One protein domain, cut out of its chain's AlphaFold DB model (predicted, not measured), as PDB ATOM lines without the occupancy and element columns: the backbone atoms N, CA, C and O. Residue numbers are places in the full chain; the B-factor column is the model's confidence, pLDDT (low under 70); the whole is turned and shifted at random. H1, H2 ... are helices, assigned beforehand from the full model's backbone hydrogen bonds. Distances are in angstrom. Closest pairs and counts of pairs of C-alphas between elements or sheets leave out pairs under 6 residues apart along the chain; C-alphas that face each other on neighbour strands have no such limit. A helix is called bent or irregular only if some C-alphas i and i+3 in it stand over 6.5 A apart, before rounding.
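This is residues 1 to 60 of the 92 residues of an uncharacterized protein of Gossypium trilobum (UniProt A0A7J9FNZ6). Three helices are strung out along an elongated, loose model: H1 sticks out at one end with residues 1 to 10, the winding link of residues 13 to 31 leads to H2, and the short H3 lies at the other end. The printed part has 60 residues, with named helices in the order H1, H2, H3 and no named strand; the class is all helix. The radius of gyration of the C-alphas is 14.9 A, and the spans are 42 by 23 by 18 A.

Start at H1, residues 2 to 12, which is apart from H2, residues 32 to 45, and from H3, residues 53 to 57. Between H1 and H2, residues 25 to 26 pair antiparallel with residues 29 to 30. H2, with its residues 39 to 43 alone, only just touches H3, with 3 pairs of C-alphas within 8 A; the closest are those of Cys 43 and Cys 55, 5.5 A apart. Every O i to N i+4 pair is within hydrogen-bond range in H1 and H3, but 5 of 10 in H2.

Find C-alpha 2 at (192.912, 181.663, 191.640); H1 runs 15.4 A from there to C-alpha 12. H2 runs 16.7 A and is irregular, with C-alphas 36 and 39 8.2 A apart. H3, 6.7 A long, ends at C-alpha 57, (169.269, 202.149, 217.323).

The C-alphas of Met 1 and Leu 60, the two farthest apart, are 44.5 A apart. The printed part has no cut; the link from H1 to H2 is long. Look for pLDDT under 70 at residues 49, 51 and 57 to 60.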
ATOM      1  N   MET A   1     196.841 182.230 193.371       81.56
ATOM      2  CA  MET A   1     196.350 183.267 192.432       81.56
ATOM      3  C   MET A   1     194.892 183.103 192.003       81.56
ATOM      4  O   MET A   1     194.304 184.098 191.612       81.56
ATOM      5  N   GLN A   2     194.292 181.910 192.089       94.69
ATOM      6  CA  GLN A   2     192.912 181.663 191.640       94.69
ATOM      7  C   GLN A   2     191.866 182.616 192.249       94.69
ATOM      8  O   GLN A   2     191.056 183.166 191.514       94.69
ATOM      9  N   LEU A   3     191.953 182.887 193.556       96.69
ATOM     10  CA  LEU A   3     191.039 183.794 194.260       96.69
ATOM     11  C   LEU A   3     191.083 185.236 193.720       96.69
ATOM     12  O   LEU A   3     190.054 185.882 193.570       96.69
ATOM     13  N   LEU A   4     192.275 185.728 193.372       96.88
ATOM     14  CA  LEU A   4     192.441 187.073 192.816       96.88
ATOM     15  C   LEU A   4     191.775 187.195 191.441       96.88
ATOM     16  O   LEU A   4     191.131 188.198 191.161       96.88
ATOM     17  N   LEU A   5     191.913 186.169 190.594       97.81
ATOM     18  CA  LEU A   5     191.287 186.143 189.268       97.81
ATOM     19  C   LEU A   5     189.757 186.083 189.365       97.81
ATOM     20  O   LEU A   5     189.068 186.731 188.578       97.81
ATOM     21  N   GLN A   6     189.230 185.345 190.346       97.62
ATOM     22  CA  GLN A   6     187.794 185.302 190.633       97.62
ATOM     23  C   GLN A   6     187.270 186.685 191.034       97.62
ATOM     24  O   GLN A   6     186.354 187.187 190.388       97.62
ATOM     25  N   TYR A   7     187.908 187.359 191.996       97.06
ATOM     26  CA  TYR A   7     187.485 188.703 192.405       97.06
ATOM     27  C   TYR A   7     187.673 189.769 191.320       97.06
ATOM     28  O   TYR A   7     186.848 190.676 191.215       97.06
ATOM     29  N   ALA A   8     188.712 189.662 190.483       96.69
ATOM     30  CA  ALA A   8     188.873 190.534 189.319       96.69
ATOM     31  C   ALA A   8     187.687 190.381 188.354       96.69
ATOM     32  O   ALA A   8     187.093 191.375 187.950       96.69
ATOM     33  N   THR A   9     187.282 189.138 188.082       97.88
ATOM     34  CA  THR A   9     186.138 188.831 187.212       97.88
ATOM     35  C   THR A   9     184.822 189.346 187.807       97.88
ATOM     36  O   THR A   9     184.015 189.938 187.097       97.88
ATOM     37  N   GLU A  10     184.602 189.171 189.113       96.31
ATOM     38  CA  GLU A  10     183.422 189.710 189.808       96.31
ATOM     39  C   GLU A  10     183.376 191.243 189.760       96.31
ATOM     40  O   GLU A  10     182.328 191.820 189.467       96.31
ATOM     41  N   THR A  11     184.519 191.904 189.976       95.94
ATOM     42  CA  THR A  11     184.639 193.370 189.919       95.94
ATOM     43  C   THR A  11     184.411 193.891 188.498       95.94
ATOM     44  O   THR A  11     183.693 194.874 188.296       95.94
ATOM     45  N   ASP A  12     184.953 193.204 187.489       96.38
ATOM     46  CA  ASP A  12     184.750 193.535 186.081       96.38
ATOM     47  C   ASP A  12     183.295 193.353 185.636       96.38
ATOM     48  O   ASP A  12     182.837 194.058 184.735       96.38
ATOM     49  N   HIS A  13     182.537 192.463 186.267       96.81
ATOM     50  CA  HIS A  13     181.125 192.253 185.952       96.81
ATOM     51  C   HIS A  13     180.163 193.167 186.725       96.81
ATOM     52  O   HIS A  13     178.949 193.058 186.539       96.81
ATOM     53  N   LEU A  14     180.660 194.095 187.553       95.56
ATOM     54  CA  LEU A  14     179.807 195.076 188.224       95.56
ATOM     55  C   LEU A  14     179.049 195.947 187.211       95.56
ATOM     56  O   LEU A  14     179.632 196.522 186.286       95.56
ATOM     57  N   TYR A  15     177.738 196.074 187.430       93.00
ATOM     58  CA  TYR A  15     176.856 196.958 186.678       93.00
ATOM     59  C   TYR A  15     176.031 197.836 187.641       93.00
ATOM     60  O   TYR A  15     175.297 197.284 188.467       93.00
ATOM     61  N   PRO A  16     176.114 199.179 187.551       93.62
ATOM     62  CA  PRO A  16     177.006 199.939 186.669       93.62
ATOM     63  C   PRO A  16     178.487 199.699 187.003       93.62
ATOM     64  O   PRO A  16     178.819 199.262 188.105       93.62
ATOM     65  N   LYS A  17     179.378 199.984 186.045       94.44
ATOM     66  CA  LYS A  17     180.827 199.931 186.284       94.44
ATOM     67  C   LYS A  17     181.185 200.854 187.451       94.44
ATOM     68  O   LYS A  17     180.717 201.993 187.499       94.44
ATOM     69  N   HIS A  18     182.011 200.367 188.376       94.44
ATOM     70  CA  HIS A  18     182.438 201.168 189.520       94.44
ATOM     71  C   HIS A  18     183.307 202.351 189.062       94.44
ATOM     72  O   HIS A  18     184.147 202.210 188.176       94.44
ATOM     73  N   LEU A  19     183.112 203.523 189.670       95.00
ATOM     74  CA  LEU A  19     183.844 204.746 189.306       95.00
ATOM     75  C   LEU A  19     185.099 204.948 190.160       95.00
ATOM     76  O   LEU A  19     186.135 205.386 189.671       95.00
ATOM     77  N   TYR A  20     184.996 204.621 191.446       94.31
ATOM     78  CA  TYR A  20     186.059 204.725 192.438       94.31
ATOM     79  C   TYR A  20     185.814 203.717 193.564       94.31
ATOM     80  O   TYR A  20     184.762 203.076 193.626       94.31
ATOM     81  N   VAL A  21     186.810 203.563 194.434       94.50
ATOM     82  CA  VAL A  21     186.717 202.756 195.653       94.50
ATOM     83  C   VAL A  21     186.577 203.669 196.881       94.50
ATOM     84  O   VAL A  21     187.173 204.747 196.884       94.50
ATOM     85  N   PRO A  22     185.835 203.256 197.927       94.38
ATOM     86  CA  PRO A  22     185.090 201.997 198.030       94.38
ATOM     87  C   PRO A  22     183.826 201.963 197.143       94.38
ATOM     88  O   PRO A  22     183.138 202.968 196.996       94.38
ATOM     89  N   TRP A  23     183.506 200.792 196.572       95.88
ATOM     90  CA  TRP A  23     182.263 200.559 195.819       95.88
ATOM     91  C   TRP A  23     181.252 199.817 196.695       95.88
ATOM     92  O   TRP A  23     181.400 198.623 196.949       95.88
ATOM     93  N   VAL A  24     180.237 200.533 197.182       96.06
ATOM     94  CA  VAL A  24     179.225 199.998 198.105       96.06
ATOM     95  C   VAL A  24     177.850 200.069 197.457       96.06
ATOM     96  O   VAL A  24     177.438 201.126 196.975       96.06
ATOM     97  N   THR A  25     177.124 198.950 197.470       95.38
ATOM     98  CA  THR A  25     175.775 198.851 196.906       95.38
ATOM     99  C   THR A  25     174.802 198.215 197.893       95.38
ATOM    100  O   THR A  25     175.140 197.211 198.515       95.38
ATOM    101  N   VAL A  26     173.572 198.724 197.958       95.00
ATOM    102  CA  VAL A  26     172.441 198.081 198.649       95.00
ATOM    103  C   VAL A  26     171.377 197.775 197.598       95.00
ATOM    104  O   VAL A  26     170.935 198.683 196.902       95.00
ATOM    105  N   ASN A  27     170.993 196.503 197.428       93.69
ATOM    106  CA  ASN A  27     170.042 196.064 196.391       93.69
ATOM    107  C   ASN A  27     170.366 196.615 194.987       93.69
ATOM    108  O   ASN A  27     169.512 197.207 194.327       93.69
ATOM    109  N   ASN A  28     171.623 196.467 194.555       93.12
ATOM    110  CA  ASN A  28     172.136 196.964 193.270       93.12
ATOM    111  C   ASN A  28     172.092 198.495 193.087       93.12
ATOM    112  O   ASN A  28     172.402 198.980 192.001       93.12
ATOM    113  N   GLN A  29     171.768 199.269 194.127       93.94
ATOM    114  CA  GLN A  29     171.887 200.725 194.105       93.94
ATOM    115  C   GLN A  29     173.232 201.152 194.704       93.94
ATOM    116  O   GLN A  29     173.479 200.870 195.882       93.94
ATOM    117  N   PRO A  30     174.112 201.812 193.930       95.12
ATOM    118  CA  PRO A  30     175.370 202.337 194.446       95.12
ATOM    119  C   PRO A  30     175.136 203.526 195.383       95.12
ATOM    120  O   PRO A  30     174.344 204.419 195.079       95.12
ATOM    121  N   LEU A  31     175.845 203.546 196.516       95.44
ATOM    122  CA  LEU A  31     175.736 204.613 197.519       95.44
ATOM    123  C   LEU A  31     176.678 205.800 197.265       95.44
ATOM    124  O   LEU A  31     176.453 206.869 197.833       95.44
ATOM    125  N   TYR A  32     177.693 205.641 196.405       93.38
ATOM    126  CA  TYR A  32     178.716 206.665 196.137       93.38
ATOM    127  C   TYR A  32     179.274 207.228 197.453       93.38
ATOM    128  O   TYR A  32     179.584 206.450 198.349       93.38
ATOM    129  N   ASP A  33     179.329 208.551 197.614       92.94
ATOM    130  CA  ASP A  33     179.855 209.228 198.808       92.94
ATOM    131  C   ASP A  33     178.993 209.049 200.068       92.94
ATOM    132  O   ASP A  33     179.410 209.426 201.158       92.94
ATOM    133  N   LYS A  34     177.798 208.455 199.953       90.75
ATOM    134  CA  LYS A  34     176.886 208.215 201.085       90.75
ATOM    135  C   LYS A  34     177.116 206.861 201.758       90.75
ATOM    136  O   LYS A  34     176.269 206.401 202.523       90.75
ATOM    137  N   TYR A  35     178.229 206.194 201.448       92.44
ATOM    138  CA  TYR A  35     178.540 204.863 201.970       92.44
ATOM    139  C   TYR A  35     178.721 204.838 203.498       92.44
ATOM    140  O   TYR A  35     178.576 203.777 204.099       92.44
ATOM    141  N   GLU A  36     179.010 205.977 204.136       89.19
ATOM    142  CA  GLU A  36     179.138 206.075 205.598       89.19
ATOM    143  C   GLU A  36     177.809 205.773 206.314       89.19
ATOM    144  O   GLU A  36     177.796 205.116 207.353       89.19
ATOM    145  N   ASP A  37     176.679 206.118 205.691       88.38
ATOM    146  CA  ASP A  37     175.334 205.885 206.227       88.38
ATOM    147  C   ASP A  37     174.740 204.531 205.793       88.38
ATOM    148  O   ASP A  37     173.517 204.356 205.807       88.38
ATOM    149  N   PHE A  38     175.556 203.553 205.369       90.81
ATOM    150  CA  PHE A  38     175.053 202.314 204.747       90.81
ATOM    151  C   PHE A  38     174.019 201.566 205.602       90.81
ATOM    152  O   PHE A  38     173.097 200.972 205.044       90.81
ATOM    153  N   ILE A  39     174.109 201.633 206.938       89.69
ATOM    154  CA  ILE A  39     173.120 201.012 207.834       89.69
ATOM    155  C   ILE A  39     171.723 201.599 207.608       89.69
ATOM    156  O   ILE A  39     170.759 200.844 207.534       89.69
ATOM    157  N   THR A  40     171.603 202.915 207.424       89.00
ATOM    158  CA  THR A  40     170.326 203.573 207.118       89.00
ATOM    159  C   THR A  40     169.721 203.008 205.835       89.00
ATOM    160  O   THR A  40     168.537 202.670 205.796       89.00
ATOM    161  N   TYR A  41     170.536 202.830 204.794       92.00
ATOM    162  CA  TYR A  41     170.081 202.261 203.523       92.00
ATOM    163  C   TYR A  41     169.692 200.785 203.644       92.00
ATOM    164  O   TYR A  41     168.665 200.385 203.098       92.00
ATOM    165  N   VAL A  42     170.461 199.987 204.392       91.69
ATOM    166  CA  VAL A  42     170.140 198.578 204.676       91.69
ATOM    167  C   VAL A  42     168.812 198.466 205.426       91.69
ATOM    168  O   VAL A  42     167.953 197.674 205.044       91.69
ATOM    169  N   CYS A  43     168.610 199.295 206.449       90.62
ATOM    170  CA  CYS A  43     167.391 199.302 207.248       90.62
ATOM    171  C   CYS A  43     166.161 199.732 206.446       90.62
ATOM    172  O   CYS A  43     165.117 199.098 206.554       90.62
ATOM    173  N   ASN A  44     166.294 200.744 205.584       88.38
ATOM    174  CA  ASN A  44     165.212 201.177 204.695       88.38
ATOM    175  C   ASN A  44     164.875 200.134 203.615       88.38
ATOM    176  O   ASN A  44     163.748 200.089 203.125       88.38
ATOM    177  N   ALA A  45     165.846 199.309 203.219       91.56
ATOM    178  CA  ALA A  45     165.662 198.244 202.239       91.56
ATOM    179  C   ALA A  45     165.001 196.980 202.821       91.56
ATOM    180  O   ALA A  45     164.531 196.130 202.056       91.56
ATOM    181  N   TYR A  46     164.968 196.843 204.148       90.19
ATOM    182  CA  TYR A  46     164.378 195.703 204.839       90.19
ATOM    183  C   TYR A  46     162.846 195.783 204.794       90.19
ATOM    184  O   TYR A  46     162.249 196.761 205.234       90.19
ATOM    185  N   LYS A  47     162.199 194.761 204.219       84.31
ATOM    186  CA  LYS A  47     160.749 194.774 203.940       84.31
ATOM    187  C   LYS A  47     159.898 194.145 205.040       84.31
ATOM    188  O   LYS A  47     158.687 194.372 205.061       84.31
ATOM    189  N   ASP A  48     160.496 193.341 205.912       82.88
ATOM    190  CA  ASP A  48     159.739 192.635 206.940       82.88
ATOM    191  C   ASP A  48     159.350 193.581 208.077       82.88
ATOM    192  O   ASP A  48     160.076 194.511 208.431       82.88
ATOM    193  N   LYS A  49     158.165 193.338 208.648       65.62
ATOM    194  CA  LYS A  49     157.558 194.202 209.673       65.62
ATOM    195  C   LYS A  49     158.329 194.195 210.991       65.62
ATOM    196  O   LYS A  49     158.303 195.189 211.713       65.62
ATOM    197  N   ASP A  50     159.021 193.099 211.282       77.19
ATOM    198  CA  ASP A  50     159.872 192.974 212.458       77.19
ATOM    199  C   ASP A  50     161.227 193.601 212.158       77.19
ATOM    200  O   ASP A  50     162.207 192.926 211.830       77.19
ATOM    201  N   LEU A  51     161.264 194.932 212.233       69.25
ATOM    202  CA  LEU A  51     162.497 195.677 212.066       69.25
ATOM    203  C   LEU A  51     163.520 195.181 213.099       69.25
ATOM    204  O   LEU A  51     163.277 195.198 214.310       69.25
ATOM    205  N   VAL A  52     164.677 194.730 212.614       79.25
ATOM    206  CA  VAL A  52     165.755 194.230 213.471       79.25
ATOM    207  C   VAL A  52     166.160 195.332 214.453       79.25
ATOM    208  O   VAL A  52     166.274 196.496 214.072       79.25
ATOM    209  N   ARG A  53     166.430 194.976 215.717       78.62
ATOM    210  CA  ARG A  53     166.822 195.943 216.767       78.62
ATOM    211  C   ARG A  53     167.950 196.891 216.342       78.62
ATOM    212  O   ARG A  53     167.928 198.053 216.731       78.62
ATOM    213  N   ALA A  54     168.881 196.419 215.513       77.69
ATOM    214  CA  ALA A  54     169.971 197.219 214.952       77.69
ATOM    215  C   ALA A  54     169.490 198.439 214.139       77.69
ATOM    216  O   ALA A  54     170.126 199.485 214.148       77.69
ATOM    217  N   CYS A  55     168.340 198.344 213.475       84.31
ATOM    218  CA  CYS A  55     167.765 199.458 212.729       84.31
ATOM    219  C   CYS A  55     167.033 200.467 213.622       84.31
ATOM    220  O   CYS A  55     166.912 201.635 213.259       84.31
ATOM    221  N   LEU A  56     166.582 200.048 214.809       79.25
ATOM    222  CA  LEU A  56     165.942 200.938 215.782       79.25
ATOM    223  C   LEU A  56     166.968 201.856 216.463       79.25
ATOM    224  O   LEU A  56     166.674 203.025 216.705       79.25
ATOM    225  N   SER A  57     168.182 201.359 216.726       68.12
ATOM    226  CA  SER A  57     169.269 202.149 217.323       68.12
ATOM    227  C   SER A  57     169.824 203.223 216.389       68.12
ATOM    228  O   SER A  57     170.237 204.275 216.864       68.12
ATOM    229  N   ASN A  58     169.786 203.005 215.071       57.88
ATOM    230  CA  ASN A  58     170.320 203.947 214.081       57.88
ATOM    231  C   ASN A  58     169.378 205.118 213.763       57.88
ATOM    232  O   ASN A  58     169.797 206.089 213.143       57.88
ATOM    233  N   SER A  59     168.124 205.052 214.220       53.03
ATOM    234  CA  SER A  59     167.177 206.174 214.146       53.03
ATOM    235  C   SER A  59     167.452 207.243 215.219       53.03
ATOM    236  O   SER A  59     166.932 208.361 215.158       53.03
ATOM    237  N   LEU A  60     168.298 206.932 216.210       45.94
ATOM    238  CA  LEU A  60     168.777 207.899 217.190       45.94
ATOM    239  C   LEU A  60     169.864 208.748 216.536       45.94
ATOM    240  O   LEU A  60     171.030 208.386 216.571       45.94
TER     241      LEU A  60